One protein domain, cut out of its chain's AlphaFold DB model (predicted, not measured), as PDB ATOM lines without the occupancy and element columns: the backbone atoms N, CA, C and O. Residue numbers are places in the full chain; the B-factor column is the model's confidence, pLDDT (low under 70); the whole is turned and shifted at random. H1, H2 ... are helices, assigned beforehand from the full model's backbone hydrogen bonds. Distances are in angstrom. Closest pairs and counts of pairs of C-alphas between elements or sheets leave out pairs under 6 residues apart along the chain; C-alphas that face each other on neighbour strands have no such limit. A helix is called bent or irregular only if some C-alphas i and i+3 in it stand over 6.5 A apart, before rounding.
ATOM      1  N   GLY A   4      23.405  74.537 -32.798       97.69
ATOM      2  CA  GLY A   4      23.594  75.802 -32.083       97.69
ATOM      3  C   GLY A   4      24.204  75.636 -30.685       97.69
ATOM      4  O   GLY A   4      25.247  76.242 -30.412       97.69
ATOM      5  N   PRO A   5      23.661  74.754 -29.821       97.12
ATOM      6  CA  PRO A   5      24.212  74.519 -28.485       97.12
ATOM      7  C   PRO A   5      25.655  73.989 -28.489       97.12
ATOM      8  O   PRO A   5      26.458  74.351 -27.626       97.12
ATOM      9  N   VAL A   6      26.011  73.144 -29.462       97.69
ATOM     10  CA  VAL A   6      27.373  72.602 -29.607       97.69
ATOM     11  C   VAL A   6      28.346  73.704 -30.023       97.69
ATOM     12  O   VAL A   6      29.395  73.852 -29.395       97.69
ATOM     13  N   ARG A   7      27.977  74.532 -31.011       97.81
ATOM     14  CA  ARG A   7      28.799  75.672 -31.451       97.81
ATOM     15  C   ARG A   7      29.048  76.669 -30.323       97.81
ATOM     16  O   ARG A   7      30.183  77.078 -30.117       97.81
ATOM     17  N   HIS A   8      28.020  77.005 -29.549       98.12
ATOM     18  CA  HIS A   8      28.152  77.951 -28.443       98.12
ATOM     19  C   HIS A   8      29.044  77.415 -27.307       98.12
ATOM     20  O   HIS A   8      29.873  78.150 -26.769       98.12
ATOM     21  N   ARG A   9      28.947  76.118 -26.968       98.00
ATOM     22  CA  ARG A   9      29.878  75.490 -26.012       98.00
ATOM     23  C   ARG A   9      31.320  75.522 -26.515       98.00
ATOM     24  O   ARG A   9      32.213  75.859 -25.741       98.00
ATOM     25  N   ARG A  10      31.530  75.227 -27.801       98.31
ATOM     26  CA  ARG A  10      32.847  75.290 -28.444       98.31
ATOM     27  C   ARG A  10      33.437  76.700 -28.389       98.31
ATOM     28  O   ARG A  10      34.544  76.849 -27.892       98.31
ATOM     29  N   GLN A  11      32.676  77.722 -28.774       98.56
ATOM     30  CA  GLN A  11      33.125  79.120 -28.730       98.56
ATOM     31  C   GLN A  11      33.552  79.551 -27.320       98.56
ATOM     32  O   GLN A  11      34.589  80.186 -27.147       98.56
ATOM     33  N   ARG A  12      32.793  79.168 -26.284       98.44
ATOM     34  CA  ARG A  12      33.169  79.454 -24.888       98.44
ATOM     35  C   ARG A  12      34.454  78.739 -24.468       98.44
ATOM     36  O   ARG A  12      35.228  79.298 -23.694       98.44
ATOM     37  N   ALA A  13      34.666  77.509 -24.929       98.44
ATOM     38  CA  ALA A  13      35.892  76.767 -24.655       98.44
ATOM     39  C   ALA A  13      37.098  77.401 -25.366       98.44
ATOM     40  O   ALA A  13      38.113  77.652 -24.722       98.44
ATOM     41  N   GLU A  14      36.957  77.742 -26.649       98.75
ATOM     42  CA  GLU A  14      37.986  78.419 -27.448       98.75
ATOM     43  C   GLU A  14      38.376  79.773 -26.836       98.75
ATOM     44  O   GLU A  14      39.561  80.061 -26.694       98.75
ATOM     45  N   ALA A  15      37.407  80.562 -26.358       98.25
ATOM     46  CA  ALA A  15      37.682  81.830 -25.680       98.25
ATOM     47  C   ALA A  15      38.530  81.659 -24.403       98.25
ATOM     48  O   ALA A  15      39.415  82.469 -24.124       98.25
ATOM     49  N   ARG A  16      38.290  80.594 -23.626       97.69
ATOM     50  CA  ARG A  16      39.086  80.290 -22.424       97.69
ATOM     51  C   ARG A  16      40.498  79.841 -22.777       97.69
ATOM     52  O   ARG A  16      41.439  80.251 -22.105       97.69
ATOM     53  N   ILE A  17      40.649  79.033 -23.827       98.50
ATOM     54  CA  ILE A  17      41.961  78.608 -24.327       98.50
ATOM     55  C   ILE A  17      42.760  79.832 -24.782       98.50
ATOM     56  O   ILE A  17      43.865  80.037 -24.289       98.50
ATOM     57  N   ALA A  18      42.168  80.706 -25.598       98.44
ATOM     58  CA  ALA A  18      42.813  81.935 -26.062       98.44
ATOM     59  C   ALA A  18      43.249  82.854 -24.901       98.44
ATOM     60  O   ALA A  18      44.325  83.462 -24.936       98.44
ATOM     61  N   ALA A  19      42.448  82.933 -23.829       97.50
ATOM     62  CA  ALA A  19      42.825  83.663 -22.619       97.50
ATOM     63  C   ALA A  19      44.054  83.044 -21.925       97.50
ATOM     64  O   ALA A  19      44.946  83.773 -21.485       97.50
ATOM     65  N   MET A  20      44.133  81.712 -21.851       97.75
ATOM     66  CA  MET A  20      45.278  81.011 -21.261       97.75
ATOM     67  C   MET A  20      46.535  81.100 -22.131       97.75
ATOM     68  O   MET A  20      47.622  81.308 -21.593       97.75
ATOM     69  N   GLU A  21      46.401  81.024 -23.455       98.44
ATOM     70  CA  GLU A  21      47.499  81.260 -24.402       98.44
ATOM     71  C   GLU A  21      48.077  82.666 -24.220       98.44
ATOM     72  O   GLU A  21      49.288  82.833 -24.062       98.44
ATOM     73  N   SER A  22      47.204  83.674 -24.129       97.38
ATOM     74  CA  SER A  22      47.598  85.064 -23.870       97.38
ATOM     75  C   SER A  22      48.297  85.225 -22.515       97.38
ATOM     76  O   SER A  22      49.303  85.931 -22.411       97.38
ATOM     77  N   TYR A  23      47.802  84.553 -21.471       97.06
ATOM     78  CA  TYR A  23      48.428  84.541 -20.147       97.06
ATOM     79  C   TYR A  23      49.829  83.909 -20.172       97.06
ATOM     80  O   TYR A  23      50.765  84.471 -19.601       97.06
ATOM     81  N   ALA A  24      49.988  82.766 -20.843       96.94
ATOM     82  CA  ALA A  24      51.249  82.032 -20.899       96.94
ATOM     83  C   ALA A  24      52.310  82.744 -21.755       96.94
ATOM     84  O   ALA A  24      53.465  82.860 -21.338       96.94
ATOM     85  N   ALA A  25      51.920  83.255 -22.927       96.88
ATOM     86  CA  ALA A  25      52.811  83.960 -23.849       96.88
ATOM     87  C   ALA A  25      53.095  85.413 -23.425       96.88
ATOM     88  O   ALA A  25      54.066  86.029 -23.878       96.88
ATOM     89  N   GLY A  26      52.265  85.975 -22.543       95.31
ATOM     90  CA  GLY A  26      52.383  87.343 -22.060       95.31
ATOM     91  C   GLY A  26      53.740  87.646 -21.412       95.31
ATOM     92  O   GLY A  26      54.279  86.879 -20.607       95.31
ATOM     93  N   ARG A  27      54.285  88.825 -21.737       94.75
ATOM     94  CA  ARG A  27      55.516  89.371 -21.131       94.75
ATOM     95  C   ARG A  27      55.252  90.324 -19.956       94.75
ATOM     96  O   ARG A  27      56.195  90.781 -19.321       94.75
ATOM     97  N   GLY A  28      53.984  90.636 -19.681       93.62
ATOM     98  CA  GLY A  28      53.571  91.516 -18.585       93.62
ATOM     99  C   GLY A  28      53.566  90.835 -17.211       93.62
ATOM    100  O   GLY A  28      53.898  89.661 -17.070       93.62
ATOM    101  N   CYS A  29      53.151  91.579 -16.181       96.25
ATOM    102  CA  CYS A  29      52.982  91.045 -14.829       96.25
ATOM    103  C   CYS A  29      51.923  89.928 -14.811       96.25
ATOM    104  O   CYS A  29      50.735  90.207 -14.993       96.25
ATOM    105  N   ARG A  30      52.331  88.688 -14.508       96.50
ATOM    106  CA  ARG A  30      51.412  87.537 -14.466       96.50
ATOM    107  C   ARG A  30      50.255  87.735 -13.500       96.50
ATOM    108  O   ARG A  30      49.117  87.419 -13.831       96.50
ATOM    109  N   ARG A  31      50.532  88.300 -12.321       96.69
ATOM    110  CA  ARG A  31      49.508  88.531 -11.295       96.69
ATOM    111  C   ARG A  31      48.437  89.505 -11.785       96.69
ATOM    112  O   ARG A  31      47.259  89.265 -11.566       96.69
ATOM    113  N   ARG A  32      48.828  90.572 -12.492       97.06
ATOM    114  CA  ARG A  32      47.872  91.539 -13.050       97.06
ATOM    115  C   ARG A  32      47.011  90.906 -14.143       97.06
ATOM    116  O   ARG A  32      45.812  91.152 -14.152       97.06
ATOM    117  N   SER A  33      47.591  90.066 -15.004       97.00
ATOM    118  CA  SER A  33      46.834  89.328 -16.022       97.00
ATOM    119  C   SER A  33      45.817  88.358 -15.408       97.00
ATOM    120  O   SER A  33      44.663  88.354 -15.821       97.00
ATOM    121  N   LEU A  34      46.221  87.573 -14.400       96.81
ATOM    122  CA  LEU A  34      45.345  86.600 -13.738       96.81
ATOM    123  C   LEU A  34      44.165  87.285 -13.035       96.81
ATOM    124  O   LEU A  34      43.019  86.899 -13.224       96.81
ATOM    125  N   ILE A  35      44.450  88.324 -12.252       97.38
ATOM    126  CA  ILE A  35      43.437  89.085 -11.511       97.38
ATOM    127  C   ILE A  35      42.498  89.827 -12.478       97.38
ATOM    128  O   ILE A  35      41.282  89.807 -12.303       97.38
ATOM    129  N   GLY A  36      43.045  90.398 -13.558       97.25
ATOM    130  CA  GLY A  36      42.267  91.065 -14.603       97.25
ATOM    131  C   GLY A  36      41.284  90.146 -15.331       97.25
ATOM    132  O   GLY A  36      40.187  90.586 -15.663       97.25
ATOM    133  N   TYR A  37      41.628  88.868 -15.528       96.75
ATOM    134  CA  TYR A  37      40.713  87.877 -16.110       96.75
ATOM    135  C   TYR A  37      39.433  87.695 -15.274       96.75
ATOM    136  O   TYR A  37      38.364  87.466 -15.837       96.75
ATOM    137  N   PHE A  38      39.516  87.865 -13.950       97.19
ATOM    138  CA  PHE A  38      38.363  87.831 -13.042       97.19
ATOM    139  C   PHE A  38      37.675  89.196 -12.856       97.19
ATOM    140  O   PHE A  38      36.731  89.304 -12.080       97.19
ATOM    141  N   GLY A  39      38.103  90.231 -13.587       97.75
ATOM    142  CA  GLY A  39      37.505  91.570 -13.540       97.75
ATOM    143  C   GLY A  39      38.080  92.493 -12.463       97.75
ATOM    144  O   GLY A  39      37.615  93.621 -12.309       97.75
ATOM    145  N   GLU A  40      39.112  92.057 -11.748       98.00
ATOM    146  CA  GLU A  40      39.752  92.829 -10.686       98.00
ATOM    147  C   GLU A  40      41.008  93.571 -11.175       98.00
ATOM    148  O   GLU A  40      41.562  93.304 -12.245       98.00
ATOM    149  N   ARG A  41      41.501  94.526 -10.376       97.00
ATOM    150  CA  ARG A  41      42.730  95.276 -10.675       97.00
ATOM    151  C   ARG A  41      43.599  95.400  -9.437       97.00
ATOM    152  O   ARG A  41      43.108  95.687  -8.354       97.00
ATOM    153  N   ILE A  42      44.908  95.258  -9.629       95.94
ATOM    154  CA  ILE A  42      45.903  95.469  -8.573       95.94
ATOM    155  C   ILE A  42      46.900  96.570  -8.957       95.94
ATOM    156  O   ILE A  42      47.454  96.541 -10.069       95.94
ATOM    157  N   PRO A  43      47.182  97.517  -8.039       91.81
ATOM    158  CA  PRO A  43      48.137  98.591  -8.293       91.81
ATOM    159  C   PRO A  43      49.576  98.062  -8.331       91.81
ATOM    160  O   PRO A  43      50.333  98.415  -9.234       91.81
ATOM    161  N   HIS A  44      49.929  97.127  -7.441       92.44
ATOM    162  CA  HIS A  44      51.285  96.584  -7.317       92.44
ATOM    163  C   HIS A  44      51.300  95.052  -7.326       92.44
ATOM    164  O   HIS A  44      50.367  94.396  -6.866       92.44
ATOM    165  N   CYS A  45      52.371  94.479  -7.877       95.12
ATOM    166  CA  CYS A  45      52.613  93.039  -7.856       95.12
ATOM    167  C   CYS A  45      53.373  92.655  -6.580       95.12
ATOM    168  O   CYS A  45      54.373  93.291  -6.265       95.12
ATOM    169  N   ALA A  46      52.945  91.590  -5.899       88.62
ATOM    170  CA  ALA A  46      53.579  91.077  -4.680       88.62
ATOM    171  C   ALA A  46      54.667  90.005  -4.934       88.62
ATOM    172  O   ALA A  46      54.968  89.232  -4.036       88.62
ATOM    173  N   GLY A  47      55.217  89.931  -6.151       88.56
ATOM    174  CA  GLY A  47      56.190  88.904  -6.552       88.56
ATOM    175  C   GLY A  47      55.577  87.875  -7.503       88.56
ATOM    176  O   GLY A  47      54.808  87.006  -7.112       88.56
ATOM    177  N   CYS A  48      55.845  88.027  -8.799       94.69
ATOM    178  CA  CYS A  48      55.624  86.973  -9.788       94.69
ATOM    179  C   CYS A  48      56.910  86.808 -10.592       94.69
ATOM    180  O   CYS A  48      57.684  87.760 -10.676       94.69
ATOM    181  N   ASP A  49      57.102  85.671 -11.250       92.00
ATOM    182  CA  ASP A  49      58.286  85.360 -12.069       92.00
ATOM    183  C   ASP A  49      58.690  86.497 -13.039       92.00
ATOM    184  O   ASP A  49      59.869  86.831 -13.197       92.00
ATOM    185  N   ARG A  50      57.708  87.172 -13.650       91.50
ATOM    186  CA  ARG A  50      57.936  88.300 -14.577       91.50
ATOM    187  C   ARG A  50      58.370  89.604 -13.896       91.50
ATOM    188  O   ARG A  50      59.004  90.440 -14.536       91.50
ATOM    189  N   CYS A  51      58.014  89.808 -12.630       90.94
ATOM    190  CA  CYS A  51      58.381  91.001 -11.858       90.94
ATOM    191  C   CYS A  51      59.615  90.764 -10.974       90.94
ATOM    192  O   CYS A  51      60.415  91.672 -10.782       90.94
ATOM    193  N   GLU A  52      59.809  89.548 -10.468       84.06
ATOM    194  CA  GLU A  52      60.957  89.176  -9.633       84.06
ATOM    195  C   GLU A  52      62.264  89.159 -10.416       84.06
ATOM    196  O   GLU A  52      63.285  89.630  -9.915       84.06
ATOM    197  N   SER A  53      62.216  88.742 -11.684       64.31
ATOM    198  CA  SER A  53      63.343  88.881 -12.614       64.31
ATOM    199  C   SER A  53      63.813  90.336 -12.787       64.31
ATOM    200  O   SER A  53      64.964  90.566 -13.153       64.31
ATOM    201  N   GLN A  54      62.967  91.323 -12.466       57.72
ATOM    202  CA  GLN A  54      63.309  92.751 -12.471       57.72
ATOM    203  C   GLN A  54      63.708  93.277 -11.076       57.72
ATOM    204  O   GLN A  54      64.457  94.246 -10.975       57.72
ATOM    205  N   GLY A  55      63.245  92.639  -9.992       55.00
ATOM    206  CA  GLY A  55      63.461  93.073  -8.604       55.00
ATOM    207  C   GLY A  55      64.720  92.520  -7.923       55.00
ATOM    208  O   GLY A  55      65.248  93.161  -7.009       55.00
ATOM    209  N   SER A  56      65.249  91.375  -8.373       53.81
ATOM    210  CA  SER A  56      66.409  90.731  -7.727       53.81
ATOM    211  C   SER A  56      67.692  91.573  -7.791       53.81
ATOM    212  O   SER A  56      68.492  91.547  -6.857       53.81
ATOM    213  N   ARG A  57      67.864  92.408  -8.828       53.38
ATOM    214  CA  ARG A  57      69.010  93.333  -8.928       53.38
ATOM    215  C   ARG A  57      68.894  94.523  -7.969       53.38
ATOM    216  O   ARG A  57      69.912  95.003  -7.479       53.38
ATOM    217  N   SER A  58      67.681  94.992  -7.666       54.91
ATOM    218  CA  SER A  58      67.477  96.212  -6.871       54.91
ATOM    219  C   SER A  58      67.540  95.961  -5.362       54.91
ATOM    220  O   SER A  58      68.065  96.796  -4.624       54.91
ATOM    221  N   SER A  59      67.047  94.813  -4.886       56.75
ATOM    222  CA  SER A  59      67.053  94.497  -3.449       56.75
ATOM    223  C   SER A  59      68.465  94.187  -2.933       56.75
ATOM    224  O   SER A  59      68.879  94.739  -1.914       56.75
ATOM    225  N   LEU A  60      69.268  93.434  -3.699       58.16
ATOM    226  CA  LEU A  60      70.678  93.193  -3.366       58.16
ATOM    227  C   LEU A  60      71.483  94.502  -3.333       58.16
ATOM    228  O   LEU A  60      72.159  94.764  -2.345       58.16
ATOM    229  N   LEU A  61      71.356  95.387  -4.330       57.66
ATOM    230  CA  LEU A  61      72.053  96.686  -4.328       57.66
ATOM    231  C   LEU A  61      71.662  97.592  -3.146       57.66
ATOM    232  O   LEU A  61      72.486  98.375  -2.679       57.66
ATOM    233  N   SER A  62      70.421  97.499  -2.663       59.00
ATOM    234  CA  SER A  62      69.919  98.276  -1.517       59.00
ATOM    235  C   SER A  62      70.364  97.709  -0.166       59.00
ATOM    236  O   SER A  62      70.397  98.431   0.833       59.00
ATOM    237  N   PHE A  63      70.658  96.410  -0.128       58.25
ATOM    238  CA  PHE A  63      71.212  95.723   1.031       58.25
ATOM    239  C   PHE A  63      72.731  95.957   1.116       58.25
ATOM    240  O   PHE A  63      73.217  96.409   2.147       58.25
ATOM    241  N   TRP A  64      73.467  95.808   0.005       58.69
ATOM    242  CA  TRP A  64      74.913  96.070  -0.059       58.69
ATOM    243  C   TRP A  64      75.287  97.536   0.229       58.69
ATOM    244  O   TRP A  64      76.262  97.772   0.934       58.69
ATOM    245  N   ARG A  65      74.484  98.523  -0.209       59.75
ATOM    246  CA  ARG A  65      74.699  99.954   0.111       59.75
ATOM    247  C   ARG A  65      74.565 100.312   1.593       59.75
ATOM    248  O   ARG A  65      75.048 101.358   1.996       59.75
ATOM    249  N   ARG A  66      73.868  99.491   2.382       61.66
ATOM    250  CA  ARG A  66      73.723  99.669   3.838       61.66
ATOM    251  C   ARG A  66      74.742  98.864   4.642       61.66
ATOM    252  O   ARG A  66      74.893  99.115   5.827       61.66
TER     253      ARG A  66
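What this domain is: This is residues 4 to 66 of the 69 residues of the protein "RecQ family zinc-binding domain-containing protein" of Gemmatimonadales bacterium (UniProt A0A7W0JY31). A long, thin model: two long helices, H1 and H3, reach out from opposite ends of a small body in which the short helix H2 and the loop after it lie. Residues 4 to 18 of H1 stick out at one end of the rod and residues 56 to 66, most of them in H3, at the other, while H2 folds back toward H1. The printed part has 63 residues with three named helices, H1, H2 and H3 in that order along the chain, and no named strand; the class is all helix. The whole is extended, with a radius of gyration of the C-alphas of 17.7 A and spans of 66 by 20 by 10 A.

How they stand to each other: H1, residues 4 to 25, is followed over a tight link of 4 residues by H2, residues 30 to 37. H1 and H2 only just touch, with 3 pairs of C-alphas within 8 A, and H1 does so with residue 23 alone. Their closest C-alphas are those of Tyr 23 and Ser 33, 6.5 A apart. They run opposite ways at a shallow tilt of 23 degrees and form a helical hairpin. H3, residues 49 to 64, touches no helix, but is near H2. H2 and H3 are close but not clearly touching; their closest C-alphas are those of Arg 30 and Arg 50, 6.6 A apart. They run opposite ways at a steep tilt of 41 degrees. H1 and H3 are apart. In H1 and H2 every O i to N i+4 pair is within hydrogen-bond range; in H3 8 of 12 are.

Where its parts are: H1 begins at C-alpha 4, at (23.594, 75.802, -32.083), and is 31.4 A long from first to last C-alpha. H2 begins at C-alpha 30, at (51.412, 87.537, -14.466), and is 10.8 A long. H3 is 23.1 A long from first to last C-alpha and ends at C-alpha 64, at (74.913, 96.070, -0.059). H3 has a kink of 32 degrees near residue 56. It is only just irregular: C-alphas 54 and 57 are 6.7 A apart, and its line is a rough one.

The domain as a whole: The two C-alphas farthest apart are those of Gly 4 and Arg 66, 66.1 A, the first and last printed residues. Without the stretches that stand free, residues 4 to 18 and 56 to 66, the body of 37 residues spans 26 by 21 by 9 A. The printed part has no cut. The link from H2 to H3, 11 residues, is long. The mean pLDDT of the printed part is 87.5; residues 53 to 66 are under 70, and the mean of H3 is 65.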